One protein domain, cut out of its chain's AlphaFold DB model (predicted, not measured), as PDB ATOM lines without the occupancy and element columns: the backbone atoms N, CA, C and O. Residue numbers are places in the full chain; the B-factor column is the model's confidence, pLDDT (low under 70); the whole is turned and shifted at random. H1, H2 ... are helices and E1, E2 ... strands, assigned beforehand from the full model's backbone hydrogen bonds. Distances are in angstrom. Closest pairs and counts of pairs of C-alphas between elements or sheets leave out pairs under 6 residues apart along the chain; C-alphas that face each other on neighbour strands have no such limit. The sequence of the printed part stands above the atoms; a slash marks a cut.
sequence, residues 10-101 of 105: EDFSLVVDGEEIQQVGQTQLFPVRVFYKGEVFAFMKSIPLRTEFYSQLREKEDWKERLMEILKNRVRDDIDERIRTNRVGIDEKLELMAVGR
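What this domain is: This is residues 10 to 101 of the 105 residues of an uncharacterized protein of Nitrospinae bacterium (UniProt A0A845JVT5). A small, strongly twisted sheet of four strands has one very long helix, H2, packed on one of its faces with residues 67 to 79, and residues 80 to 101, most of them in H2, stick out as an arm. The short helix H1 follows directly on E4 at one end of the sheet and makes a corner with H2. The printed part has 92 residues, with four named strands, E1 to E4, followed along the chain by two named helices, H1 and H2; the class is mixed, helices and strands, and the sheet is branched, with E1, E2 and E4 each an antiparallel neighbour of E3. The whole is loose, with a radius of gyration of the C-alphas of 17.8 A, and the arm makes the length in its spans of 63 by 28 by 21 A.

How they stand to each other: E1, residues 12 to 16, is antiparallel to E3, residues 27 to 36, at 145 degrees; N 13 and O 35 are within hydrogen-bond range at 2.8 A. E2, residues 22 to 24, forms a hairpin with E3, with N 24 and O 27 2.8 A apart. E3 and E4, residues 40 to 50, form another hairpin at 160 degrees, with N 28 and O 49 2.7 A apart. The pairing of E3 is staggered: E1 and E2 lie on one side of it, beside residues 31 to 36 and 27 to 29, and E4 lies on the other side. E2, E3 and E4 make a meander, each strand the antiparallel neighbour of the one before. H1, residues 51 to 58, is on the sheet at a height of 8.0 A and only just stands up from it, at 42 degrees; its closest C-alphas to E3 are those of Thr 51 and Thr 27, 5.1 A apart. H2, residues 63 to 99, is on the opposite face; its closest C-alphas to E4 are those of Leu 71 and Ile 47, 6.9 A apart. H1 and H2 touch only at the corner, H2 with residues 63 to 67 alone; the closest C-alphas are those of Leu 57 and Trp 63, 5.5 A apart, and the helices run opposite ways at a steep tilt of 61 degrees. Every O i to N i+4 pair is within hydrogen-bond range in H1, and 30 of 33 are in H2.

Where its parts are: E1 begins at C-alpha 12, (-43.727, -10.041, 43.742). E3 is 28.1 A long and E4 30.4 A; E4 ends at C-alpha 50, (-23.233, -25.215, 39.085). H1 is 10.6 A long. H2 is 54.2 A long and ends at C-alpha 99, (-58.401, -24.192, 73.208).

The domain as a whole: The C-alphas of Glu 59 and Arg 101, the two farthest apart, are 63.7 A apart. Without residues 80 to 101, which stand free, the body spans 34 by 25 by 21 A. The printed part has no cut, and its five links are tight. Residues 87 to 101 have a pLDDT under 70; the mean of the printed part is 86.5.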
ATOM      1  N   GLU A  10     -47.727 -13.678  42.748       88.12
ATOM      2  CA  GLU A  10     -47.879 -12.740  41.629       88.12
ATOM      3  C   GLU A  10     -47.646 -11.274  42.017       88.12
ATOM      4  O   GLU A  10     -47.296 -10.467  41.159       88.12
ATOM      5  N   ASP A  11     -47.790 -10.925  43.300       89.50
ATOM      6  CA  ASP A  11     -47.539  -9.565  43.783       89.50
ATOM      7  C   ASP A  11     -46.041  -9.233  43.833       89.50
ATOM      8  O   ASP A  11     -45.671  -8.087  44.096       89.50
ATOM      9  N   PHE A  12     -45.166 -10.221  43.633       92.31
ATOM     10  CA  PHE A  12     -43.727 -10.041  43.742       92.31
ATOM     11  C   PHE A  12     -43.063  -9.880  42.377       92.31
ATOM     12  O   PHE A  12     -43.274 -10.659  41.446       92.31
ATOM     13  N   SER A  13     -42.178  -8.892  42.286       92.75
ATOM     14  CA  SER A  13     -41.272  -8.697  41.163       92.75
ATOM     15  C   SER A  13     -39.841  -9.056  41.554       92.75
ATOM     16  O   SER A  13     -39.455  -9.025  42.726       92.75
ATOM     17  N   LEU A  14     -39.051  -9.442  40.552       93.06
ATOM     18  CA  LEU A  14     -37.697  -9.947  40.731       93.06
ATOM     19  C   LEU A  14     -36.726  -9.147  39.877       93.06
ATOM     20  O   LEU A  14     -36.958  -8.965  38.681       93.06
ATOM     21  N   VAL A  15     -35.617  -8.737  40.480       91.81
ATOM     22  CA  VAL A  15     -34.509  -8.063  39.805       91.81
ATOM     23  C   VAL A  15     -33.243  -8.854  40.082       91.81
ATOM     24  O   VAL A  15     -32.849  -9.021  41.234       91.81
ATOM     25  N   VAL A  16     -32.617  -9.368  39.026       90.00
ATOM     26  CA  VAL A  16     -31.312 -10.027  39.131       90.00
ATOM     27  C   VAL A  16     -30.246  -8.947  39.114       90.00
ATOM     28  O   VAL A  16     -30.227  -8.120  38.202       90.00
ATOM     29  N   ASP A  17     -29.373  -8.958  40.113       84.62
ATOM     30  CA  ASP A  17     -28.223  -8.071  40.126       84.62
ATOM     31  C   ASP A  17     -27.065  -8.729  39.369       84.62
ATOM     32  O   ASP A  17     -26.436  -9.672  39.846       84.62
ATOM     33  N   GLY A  18     -26.842  -8.284  38.133       77.62
ATOM     34  CA  GLY A  18     -25.802  -8.840  37.273       77.62
ATOM     35  C   GLY A  18     -24.382  -8.463  37.699       77.62
ATOM     36  O   GLY A  18     -23.447  -9.179  37.345       77.62
ATOM     37  N   GLU A  19     -24.215  -7.369  38.446       80.12
ATOM     38  CA  GLU A  19     -22.903  -6.864  38.872       80.12
ATOM     39  C   GLU A  19     -22.381  -7.618  40.097       80.12
ATOM     40  O   GLU A  19     -21.174  -7.771  40.276       80.12
ATOM     41  N   GLU A  20     -23.290  -8.167  40.902       84.06
ATOM     42  CA  GLU A  20     -22.971  -8.914  42.117       84.06
ATOM     43  C   GLU A  20     -22.906 -10.441  41.915       84.06
ATOM     44  O   GLU A  20     -22.876 -11.198  42.889       84.06
ATOM     45  N   ILE A  21     -22.880 -10.936  40.671       88.88
ATOM     46  CA  ILE A  21     -22.722 -12.374  40.410       88.88
ATOM     47  C   ILE A  21     -21.336 -12.826  40.885       88.88
ATOM     48  O   ILE A  21     -20.307 -12.345  40.413       88.88
ATOM     49  N   GLN A  22     -21.312 -13.799  41.796       92.19
ATOM     50  CA  GLN A  22     -20.079 -14.308  42.396       92.19
ATOM     51  C   GLN A  22     -19.845 -15.767  42.035       92.19
ATOM     52  O   GLN A  22     -20.761 -16.585  42.095       92.19
ATOM     53  N   GLN A  23     -18.590 -16.119  41.763       92.25
ATOM     54  CA  GLN A  23     -18.176 -17.510  41.662       92.25
ATOM     55  C   GLN A  23     -17.536 -17.966  42.974       92.25
ATOM     56  O   GLN A  23     -16.537 -17.403  43.419       92.25
ATOM     57  N   VAL A  24     -18.068 -19.038  43.557       93.25
ATOM     58  CA  VAL A  24     -17.511 -19.706  44.737       93.25
ATOM     59  C   VAL A  24     -17.232 -21.163  44.372       93.25
ATOM     60  O   VAL A  24     -18.141 -21.988  44.256       93.25
ATOM     61  N   GLY A  25     -15.958 -21.481  44.131       93.69
ATOM     62  CA  GLY A  25     -15.540 -22.798  43.647       93.69
ATOM     63  C   GLY A  25     -16.185 -23.145  42.297       93.69
ATOM     64  O   GLY A  25     -15.971 -22.454  41.299       93.69
ATOM     65  N   GLN A  26     -16.982 -24.217  42.275       95.06
ATOM     66  CA  GLN A  26     -17.731 -24.691  41.101       95.06
ATOM     67  C   GLN A  26     -19.199 -24.224  41.081       95.06
ATOM     68  O   GLN A  26     -20.037 -24.836  40.415       95.06
ATOM     69  N   THR A  27     -19.522 -23.159  41.815       96.12
ATOM     70  CA  THR A  27     -20.874 -22.603  41.892       96.12
ATOM     71  C   THR A  27     -20.862 -21.127  41.523       96.12
ATOM     72  O   THR A  27     -20.062 -20.361  42.049       96.12
ATOM     73  N   GLN A  28     -21.783 -20.729  40.651       94.88
ATOM     74  CA  GLN A  28     -22.152 -19.347  40.379       94.88
ATOM     75  C   GLN A  28     -23.338 -18.953  41.257       94.88
ATOM     76  O   GLN A  28     -24.356 -19.644  41.283       94.88
ATOM     77  N   LEU A  29     -23.210 -17.851  41.980       95.19
ATOM     78  CA  LEU A  29     -24.235 -17.294  42.847       95.19
ATOM     79  C   LEU A  29     -24.883 -16.110  42.138       95.19
ATOM     80  O   LEU A  29     -24.225 -15.110  41.869       95.19
ATOM     81  N   PHE A  30     -26.177 -16.238  41.853       95.62
ATOM     82  CA  PHE A  30     -26.979 -15.197  41.223       95.62
ATOM     83  C   PHE A  30     -27.809 -14.476  42.284       95.62
ATOM     84  O   PHE A  30     -28.789 -15.052  42.767       95.62
ATOM     85  N   PRO A  31     -27.439 -13.252  42.677       94.25
ATOM     86  CA  PRO A  31     -28.238 -12.464  43.599       94.25
ATOM     87  C   PRO A  31     -29.525 -11.980  42.929       94.25
ATOM     88  O   PRO A  31     -29.517 -11.337  41.879       94.25
ATOM     89  N   VAL A  32     -30.654 -12.289  43.560       95.19
ATOM     90  CA  VAL A  32     -31.986 -11.877  43.123       95.19
ATOM     91  C   VAL A  32     -32.638 -11.067  44.230       95.19
ATOM     92  O   VAL A  32     -32.854 -11.553  45.342       95.19
ATOM     93  N   ARG A  33     -32.955  -9.814  43.916       94.50
ATOM     94  CA  ARG A  33     -33.721  -8.908  44.767       94.50
ATOM     95  C   ARG A  33     -35.204  -9.099  44.484       94.50
ATOM     96  O   ARG A  33     -35.620  -9.116  43.326       94.50
ATOM     97  N   VAL A  34     -35.988  -9.244  45.543       94.19
ATOM     98  CA  VAL A  34     -37.427  -9.494  45.471       94.19
ATOM     99  C   VAL A  34     -38.161  -8.302  46.056       94.19
ATOM    100  O   VAL A  34     -37.874  -7.886  47.180       94.19
ATOM    101  N   PHE A  35     -39.116  -7.770  45.304       94.00
ATOM    102  CA  PHE A  35     -39.914  -6.618  45.700       94.00
ATOM    103  C   PHE A  35     -41.388  -6.990  45.732       94.00
ATOM    104  O   PHE A  35     -41.892  -7.616  44.809       94.00
ATOM    105  N   TYR A  36     -42.092  -6.591  46.782       92.62
ATOM    106  CA  TYR A  36     -43.538  -6.710  46.883       92.62
ATOM    107  C   TYR A  36     -44.204  -5.472  46.281       92.62
ATOM    108  O   TYR A  36     -43.843  -4.338  46.614       92.62
ATOM    109  N   LYS A  37     -45.159  -5.701  45.375       88.88
ATOM    110  CA  LYS A  37     -45.893  -4.685  44.606       88.88
ATOM    111  C   LYS A  37     -44.987  -3.660  43.915       88.88
ATOM    112  O   LYS A  37     -45.356  -2.506  43.762       88.88
ATOM    113  N   GLY A  38     -43.783  -4.081  43.520       82.88
ATOM    114  CA  GLY A  38     -42.809  -3.253  42.802       82.88
ATOM    115  C   GLY A  38     -42.102  -2.169  43.624       82.88
ATOM    116  O   GLY A  38     -41.147  -1.584  43.126       82.88
ATOM    117  N   GLU A  39     -42.512  -1.927  44.868       85.19
ATOM    118  CA  GLU A  39     -42.029  -0.788  45.661       85.19
ATOM    119  C   GLU A  39     -41.272  -1.220  46.917       85.19
ATOM    120  O   GLU A  39     -40.299  -0.584  47.323       85.19
ATOM    121  N   VAL A  40     -41.699  -2.314  47.552       91.25
ATOM    122  CA  VAL A  40     -41.200  -2.688  48.876       91.25
ATOM    123  C   VAL A  40     -40.187  -3.810  48.744       91.25
ATOM    124  O   VAL A  40     -40.549  -4.926  48.379       91.25
ATOM    125  N   PHE A  41     -38.927  -3.551  49.092       92.19
ATOM    126  CA  PHE A  41     -37.935  -4.618  49.200       92.19
ATOM    127  C   PHE A  41     -38.403  -5.671  50.213       92.19
ATOM    128  O   PHE A  41     -38.642  -5.364  51.383       92.19
ATOM    129  N   ALA A  42     -38.552  -6.908  49.745       92.25
ATOM    130  CA  ALA A  42     -39.015  -8.019  50.555       92.25
ATOM    131  C   ALA A  42     -37.838  -8.803  51.127       92.25
ATOM    132  O   ALA A  42     -37.734  -8.976  52.340       92.25
ATOM    133  N   PHE A  43     -36.957  -9.280  50.250       92.56
ATOM    134  CA  PHE A  43     -35.730  -9.977  50.612       92.56
ATOM    135  C   PHE A  43     -34.798 -10.089  49.403       92.56
ATOM    136  O   PHE A  43     -35.170  -9.810  48.261       92.56
ATOM    137  N   MET A  44     -33.578 -10.539  49.671       92.69
ATOM    138  CA  MET A  44     -32.595 -10.915  48.665       92.69
ATOM    139  C   MET A  44     -32.296 -12.405  48.794       92.69
ATOM    140  O   MET A  44     -32.208 -12.928  49.908       92.69
ATOM    141  N   LYS A  45     -32.142 -13.085  47.660       93.19
ATOM    142  CA  LYS A  45     -31.764 -14.493  47.599       93.19
ATOM    143  C   LYS A  45     -30.642 -14.698  46.597       93.19
ATOM    144  O   LYS A  45     -30.787 -14.351  45.432       93.19
ATOM    145  N   SER A  46     -29.576 -15.355  47.032       94.31
ATOM    146  CA  SER A  46     -28.550 -15.866  46.125       94.31
ATOM    147  C   SER A  46     -28.949 -17.247  45.625       94.31
ATOM    148  O   SER A  46     -29.119 -18.180  46.411       94.31
ATOM    149  N   ILE A  47     -29.108 -17.387  44.312       95.31
ATOM    150  CA  ILE A  47     -29.433 -18.656  43.671       95.31
ATOM    151  C   ILE A  47     -28.145 -19.330  43.191       95.31
ATOM    152  O   ILE A  47     -27.485 -18.799  42.299       95.31
ATOM    153  N   PRO A  48     -27.799 -20.516  43.723       95.75
ATOM    154  CA  PRO A  48     -26.608 -21.234  43.297       95.75
ATOM    155  C   PRO A  48     -26.865 -22.047  42.025       95.75
ATOM    156  O   PRO A  48     -27.730 -22.923  41.997       95.75
ATOM    157  N   LEU A  49     -26.079 -21.825  40.978       96.25
ATOM    158  CA  LEU A  49     -26.009 -22.690  39.801       96.25
ATOM    159  C   LEU A  49     -24.617 -23.299  39.694       96.25
ATOM    160  O   LEU A  49     -23.619 -22.615  39.885       96.25
ATOM    161  N   ARG A  50     -24.530 -24.586  39.358       96.81
ATOM    162  CA  ARG A  50     -23.233 -25.215  39.085       96.81
ATOM    163  C   ARG A  50     -22.592 -24.555  37.868       96.81
ATOM    164  O   ARG A  50     -23.273 -24.338  36.868       96.81
ATOM    165  N   THR A  51     -21.294 -24.273  37.941       94.69
ATOM    166  CA  THR A  51     -20.545 -23.609  36.866       94.69
ATOM    167  C   THR A  51     -20.657 -24.379  35.554       94.69
ATOM    168  O   THR A  51     -20.921 -23.771  34.526       94.69
ATOM    169  N   GLU A  52     -20.547 -25.709  35.591       96.38
ATOM    170  CA  GLU A  52     -20.698 -26.559  34.402       96.38
ATOM    171  C   GLU A  52     -22.078 -26.403  33.749       96.38
ATOM    172  O   GLU A  52     -22.177 -26.163  32.548       96.38
ATOM    173  N   PHE A  53     -23.144 -26.457  34.553       96.56
ATOM    174  CA  PHE A  53     -24.508 -26.259  34.069       96.56
ATOM    175  C   PHE A  53     -24.697 -24.860  33.473       96.56
ATOM    176  O   PHE A  53     -25.302 -24.716  32.415       96.56
ATOM    177  N   TYR A  54     -24.170 -23.824  34.132       94.88
ATOM    178  CA  TYR A  54     -24.254 -22.460  33.619       94.88
ATOM    179  C   TYR A  54     -23.504 -22.299  32.289       94.88
ATOM    180  O   TYR A  54     -24.023 -21.660  31.377       94.88
ATOM    181  N   SER A  55     -22.332 -22.920  32.142       94.81
ATOM    182  CA  SER A  55     -21.590 -22.936  30.878       94.81
ATOM    183  C   SER A  55     -22.389 -23.604  29.760       94.81
ATOM    184  O   SER A  55     -22.568 -22.994  28.712       94.81
ATOM    185  N   GLN A  56     -22.953 -24.792  30.006       96.38
ATOM    186  CA  GLN A  56     -23.803 -25.496  29.034       96.38
ATOM    187  C   GLN A  56     -25.066 -24.702  28.681       96.38
ATOM    188  O   GLN A  56     -25.517 -24.706  27.537       96.38
ATOM    189  N   LEU A  57     -25.647 -23.996  29.657       95.75
ATOM    190  CA  LEU A  57     -26.800 -23.136  29.421       95.75
ATOM    191  C   LEU A  57     -26.445 -22.031  28.423       95.75
ATOM    192  O   LEU A  57     -27.208 -21.813  27.489       95.75
ATOM    193  N   ARG A  58     -25.280 -21.387  28.581       95.25
ATOM    194  CA  ARG A  58     -24.800 -20.297  27.713       95.25
ATOM    195  C   ARG A  58     -24.521 -20.704  26.265       95.25
ATOM    196  O   ARG A  58     -24.391 -19.817  25.427       95.25
ATOM    197  N   GLU A  59     -24.433 -21.997  25.965       96.94
ATOM    198  CA  GLU A  59     -24.285 -22.503  24.594       96.94
ATOM    199  C   GLU A  59     -25.602 -22.468  23.800       96.94
ATOM    200  O   GLU A  59     -25.596 -22.635  22.583       96.94
ATOM    201  N   LYS A  60     -26.745 -22.268  24.469       95.38
ATOM    202  CA  LYS A  60     -28.058 -22.143  23.821       95.38
ATOM    203  C   LYS A  60     -28.299 -20.709  23.347       95.38
ATOM    204  O   LYS A  60     -27.895 -19.765  24.017       95.38
ATOM    205  N   GLU A  61     -29.011 -20.527  22.239       93.81
ATOM    206  CA  GLU A  61     -29.348 -19.185  21.730       93.81
ATOM    207  C   GLU A  61     -30.253 -18.400  22.700       93.81
ATOM    208  O   GLU A  61     -30.066 -17.202  22.903       93.81
ATOM    209  N   ASP A  62     -31.171 -19.091  23.377       95.38
ATOM    210  CA  ASP A  62     -32.161 -18.552  24.319       95.38
ATOM    211  C   ASP A  62     -31.701 -18.608  25.793       95.38
ATOM    212  O   ASP A  62     -32.504 -18.522  26.727       95.38
ATOM    213  N   TRP A  63     -30.392 -18.743  26.042       95.25
ATOM    214  CA  TRP A  63     -29.850 -19.015  27.379       95.25
ATOM    215  C   TRP A  63     -30.251 -17.997  28.449       95.25
ATOM    216  O   TRP A  63     -30.434 -18.367  29.610       95.25
ATOM    217  N   LYS A  64     -30.384 -16.716  28.081       93.31
ATOM    218  CA  LYS A  64     -30.768 -15.646  29.013       93.31
ATOM    219  C   LYS A  64     -32.201 -15.817  29.490       93.31
ATOM    220  O   LYS A  64     -32.458 -15.685  30.681       93.31
ATOM    221  N   GLU A  65     -33.117 -16.118  28.575       93.88
ATOM    222  CA  GLU A  65     -34.527 -16.329  28.902       93.88
ATOM    223  C   GLU A  65     -34.669 -17.547  29.809       93.88
ATOM    224  O   GLU A  65     -35.235 -17.439  30.897       93.88
ATOM    225  N   ARG A  66     -34.012 -18.657  29.450       95.62
ATOM    226  CA  ARG A  66     -33.974 -19.870  30.278       95.62
ATOM    227  C   ARG A  66     -33.367 -19.629  31.659       95.62
ATOM    228  O   ARG A  66     -33.894 -20.116  32.656       95.62
ATOM    229  N   LEU A  67     -32.262 -18.885  31.741       94.88
ATOM    230  CA  LEU A  67     -31.658 -18.514  33.022       94.88
ATOM    231  C   LEU A  67     -32.662 -17.736  33.871       94.88
ATOM    232  O   LEU A  67     -32.879 -18.080  35.030       94.88
ATOM    233  N   MET A  68     -33.299 -16.719  33.294       93.81
ATOM    234  CA  MET A  68     -34.290 -15.911  33.996       93.81
ATOM    235  C   MET A  68     -35.475 -16.750  34.479       93.81
ATOM    236  O   MET A  68     -35.933 -16.534  35.597       93.81
ATOM    237  N   GLU A  69     -35.951 -17.720  33.700       94.75
ATOM    238  CA  GLU A  69     -36.993 -18.658  34.138       94.75
ATOM    239  C   GLU A  69     -36.542 -19.522  35.320       94.75
ATOM    240  O   GLU A  69     -37.268 -19.634  36.308       94.75
ATOM    241  N   ILE A  70     -35.325 -20.075  35.269       94.94
ATOM    242  CA  ILE A  70     -34.754 -20.860  36.374       94.94
ATOM    243  C   ILE A  70     -34.677 -20.016  37.649       94.94
ATOM    244  O   ILE A  70     -35.076 -20.477  38.723       94.94
ATOM    245  N   LEU A  71     -34.174 -18.784  37.540       94.75
ATOM    246  CA  LEU A  71     -34.062 -17.874  38.677       94.75
ATOM    247  C   LEU A  71     -35.448 -17.514  39.230       94.75
ATOM    248  O   LEU A  71     -35.666 -17.604  40.438       94.75
ATOM    249  N   LYS A  72     -36.408 -17.179  38.356       92.94
ATOM    250  CA  LYS A  72     -37.792 -16.862  38.742       92.94
ATOM    251  C   LYS A  72     -38.469 -18.016  39.468       92.94
ATOM    252  O   LYS A  72     -39.061 -17.783  40.516       92.94
ATOM    253  N   ASN A  73     -38.371 -19.234  38.945       94.25
ATOM    254  CA  ASN A  73     -39.016 -20.399  39.547       94.25
ATOM    255  C   ASN A  73     -38.464 -20.672  40.948       94.25
ATOM    256  O   ASN A  73     -39.231 -20.781  41.895       94.25
ATOM    257  N   ARG A  74     -37.139 -20.636  41.119       94.38
ATOM    258  CA  ARG A  74     -36.522 -20.856  42.435       94.38
ATOM    259  C   ARG A  74     -36.838 -19.780  43.466       94.38
ATOM    260  O   ARG A  74     -36.833 -20.067  44.655       94.38
ATOM    261  N   VAL A  75     -37.037 -18.530  43.047       94.00
ATOM    262  CA  VAL A  75     -37.498 -17.491  43.978       94.00
ATOM    263  C   VAL A  75     -38.989 -17.642  44.277       94.00
ATOM    264  O   VAL A  75     -39.395 -17.386  45.405       94.00
ATOM    265  N   ARG A  76     -39.809 -18.048  43.301       93.31
ATOM    266  CA  ARG A  76     -41.237 -18.311  43.529       93.31
ATOM    267  C   ARG A  76     -41.446 -19.404  44.570       93.31
ATOM    268  O   ARG A  76     -42.210 -19.169  45.497       93.31
ATOM    269  N   ASP A  77     -40.699 -20.502  44.477       93.19
ATOM    270  CA  ASP A  77     -40.750 -21.583  45.469       93.19
ATOM    271  C   ASP A  77     -40.499 -21.049  46.894       93.19
ATOM    272  O   ASP A  77     -41.233 -21.370  47.828       93.19
ATOM    273  N   ASP A  78     -39.526 -20.147  47.055       91.50
ATOM    274  CA  ASP A  78     -39.232 -19.496  48.336       91.50
ATOM    275  C   ASP A  78     -40.320 -18.536  48.807       91.50
ATOM    276  O   ASP A  78     -40.578 -18.423  50.007       91.50
ATOM    277  N   ILE A  79     -40.922 -17.783  47.886       92.56
ATOM    278  CA  ILE A  79     -42.044 -16.899  48.209       92.56
ATOM    279  C   ILE A  79     -43.212 -17.745  48.718       92.56
ATOM    280  O   ILE A  79     -43.783 -17.425  49.759       92.56
ATOM    281  N   ASP A  80     -43.521 -18.845  48.035       92.12
ATOM    282  CA  ASP A  80     -44.596 -19.757  48.412       92.12
ATOM    283  C   ASP A  80     -44.325 -20.429  49.762       92.12
ATOM    284  O   ASP A  80     -45.223 -20.512  50.605       92.12
ATOM    285  N   GLU A  81     -43.084 -20.846  50.019       90.31
ATOM    286  CA  GLU A  81     -42.666 -21.386  51.314       90.31
ATOM    287  C   GLU A  81     -42.815 -20.351  52.439       90.31
ATOM    288  O   GLU A  81     -43.334 -20.666  53.518       90.31
ATOM    289  N   ARG A  82     -42.433 -19.092  52.189       89.00
ATOM    290  CA  ARG A  82     -42.585 -17.989  53.151       89.00
ATOM    291  C   ARG A  82     -44.049 -17.671  53.422       89.00
ATOM    292  O   ARG A  82     -44.418 -17.528  54.588       89.00
ATOM    293  N   ILE A  83     -44.886 -17.582  52.387       88.38
ATOM    294  CA  ILE A  83     -46.335 -17.368  52.533       88.38
ATOM    295  C   ILE A  83     -46.937 -18.511  53.356       88.38
ATOM    296  O   ILE A  83     -47.661 -18.262  54.321       88.38
ATOM    297  N   ARG A  84     -46.598 -19.764  53.027       85.88
ATOM    298  CA  ARG A  84     -47.105 -20.948  53.730       85.88
ATOM    299  C   ARG A  84     -46.698 -20.957  55.199       85.88
ATOM    300  O   ARG A  84     -47.566 -21.082  56.056       85.88
ATOM    301  N   THR A  85     -45.414 -20.775  55.494       83.56
ATOM    302  CA  THR A  85     -44.891 -20.768  56.872       83.56
ATOM    303  C   THR A  85     -45.565 -19.689  57.726       83.56
ATOM    304  O   THR A  85     -45.921 -19.939  58.875       83.56
ATOM    305  N   ASN A  86     -45.808 -18.502  57.160       77.44
ATOM    306  CA  ASN A  86     -46.469 -17.413  57.882       77.44
ATOM    307  C   ASN A  86     -47.983 -17.617  58.053       77.44
ATOM    308  O   ASN A  86     -48.537 -17.127  59.031       77.44
ATOM    309  N   ARG A  87     -48.654 -18.345  57.150       66.56
ATOM    310  CA  ARG A  87     -50.066 -18.730  57.332       66.56
ATOM    311  C   ARG A  87     -50.230 -19.780  58.428       66.56
ATOM    312  O   ARG A  87     -51.021 -19.578  59.342       66.56
ATOM    313  N   VAL A  88     -49.414 -20.835  58.396       61.03
ATOM    314  CA  VAL A  88     -49.470 -21.923  59.390       61.03
ATOM    315  C   VAL A  88     -49.213 -21.397  60.806       61.03
ATOM    316  O   VAL A  88     -49.942 -21.745  61.727       61.03
ATOM    317  N   GLY A  89     -48.261 -20.473  60.984       57.94
ATOM    318  CA  GLY A  89     -48.003 -19.863  62.294       57.94
ATOM    319  C   GLY A  89     -49.152 -19.006  62.856       57.94
ATOM    320  O   GLY A  89     -49.166 -18.737  64.058       57.94
ATOM    321  N   ILE A  90     -50.098 -18.556  62.022       56.81
ATOM    322  CA  ILE A  90     -51.304 -17.829  62.452       56.81
ATOM    323  C   ILE A  90     -52.422 -18.815  62.794       56.81
ATOM    324  O   ILE A  90     -53.029 -18.677  63.855       56.81
ATOM    325  N   ASP A  91     -52.655 -19.818  61.948       56.50
ATOM    326  CA  ASP A  91     -53.717 -20.810  62.155       56.50
ATOM    327  C   ASP A  91     -53.458 -21.659  63.414       56.50
ATOM    328  O   ASP A  91     -54.344 -21.815  64.252       56.50
ATOM    329  N   GLU A  92     -52.213 -22.088  63.643       57.34
ATOM    330  CA  GLU A  92     -51.825 -22.844  64.844       57.34
ATOM    331  C   GLU A  92     -51.910 -21.975  66.122       57.34
ATOM    332  O   GLU A  92     -52.292 -22.443  67.197       57.34
ATOM    333  N   LYS A  93     -51.651 -20.660  66.017       55.50
ATOM    334  CA  LYS A  93     -51.892 -19.695  67.109       55.50
ATOM    335  C   LYS A  93     -53.381 -19.471  67.382       55.50
ATOM    336  O   LYS A  93     -53.750 -19.291  68.543       55.50
ATOM    337  N   LEU A  94     -54.223 -19.457  66.349       57.19
ATOM    338  CA  LEU A  94     -55.676 -19.325  66.484       57.19
ATOM    339  C   LEU A  94     -56.281 -20.563  67.158       57.19
ATOM    340  O   LEU A  94     -57.113 -20.408  68.051       57.19
ATOM    341  N   GLU A  95     -55.813 -21.766  66.820       59.41
ATOM    342  CA  GLU A  95     -56.222 -23.003  67.498       59.41
ATOM    343  C   GLU A  95     -55.791 -23.022  68.972       59.41
ATOM    344  O   GLU A  95     -56.602 -23.317  69.852       59.41
ATOM    345  N   LEU A  96     -54.560 -22.602  69.289       55.00
ATOM    346  CA  LEU A  96     -54.097 -22.477  70.678       55.00
ATOM    347  C   LEU A  96     -54.884 -21.422  71.481       55.00
ATOM    348  O   LEU A  96     -55.109 -21.596  72.681       55.00
ATOM    349  N   MET A  97     -55.353 -20.347  70.835       53.94
ATOM    350  CA  MET A  97     -56.234 -19.349  71.458       53.94
ATOM    351  C   MET A  97     -57.674 -19.848  71.650       53.94
ATOM    352  O   MET A  97     -58.318 -19.460  72.627       53.94
ATOM    353  N   ALA A  98     -58.180 -20.701  70.756       57.16
ATOM    354  CA  ALA A  98     -59.504 -21.307  70.876       57.16
ATOM    355  C   ALA A  98     -59.552 -22.355  72.001       57.16
ATOM    356  O   ALA A  98     -60.494 -22.369  72.791       57.16
ATOM    357  N   VAL A  99     -58.501 -23.168  72.150       57.53
ATOM    358  CA  VAL A  99     -58.401 -24.192  73.208       57.53
ATOM    359  C   VAL A  99     -58.180 -23.574  74.603       57.53
ATOM    360  O   VAL A  99     -58.565 -24.161  75.613       57.53
ATOM    361  N   GLY A 100     -57.622 -22.361  74.685       48.78
ATOM    362  CA  GLY A 100     -57.365 -21.654  75.946       48.78
ATOM    363  C   GLY A 100     -58.579 -20.988  76.615       48.78
ATOM    364  O   GLY A 100     -58.427 -20.451  77.711       48.78
ATOM    365  N   ARG A 101     -59.769 -20.993  75.994       49.34
ATOM    366  CA  ARG A 101     -60.989 -20.368  76.557       49.34
ATOM    367  C   ARG A 101     -61.973 -21.331  77.218       49.34
ATOM    368  O   ARG A 101     -62.905 -20.848  77.850       49.34
TER     369      ARG A 101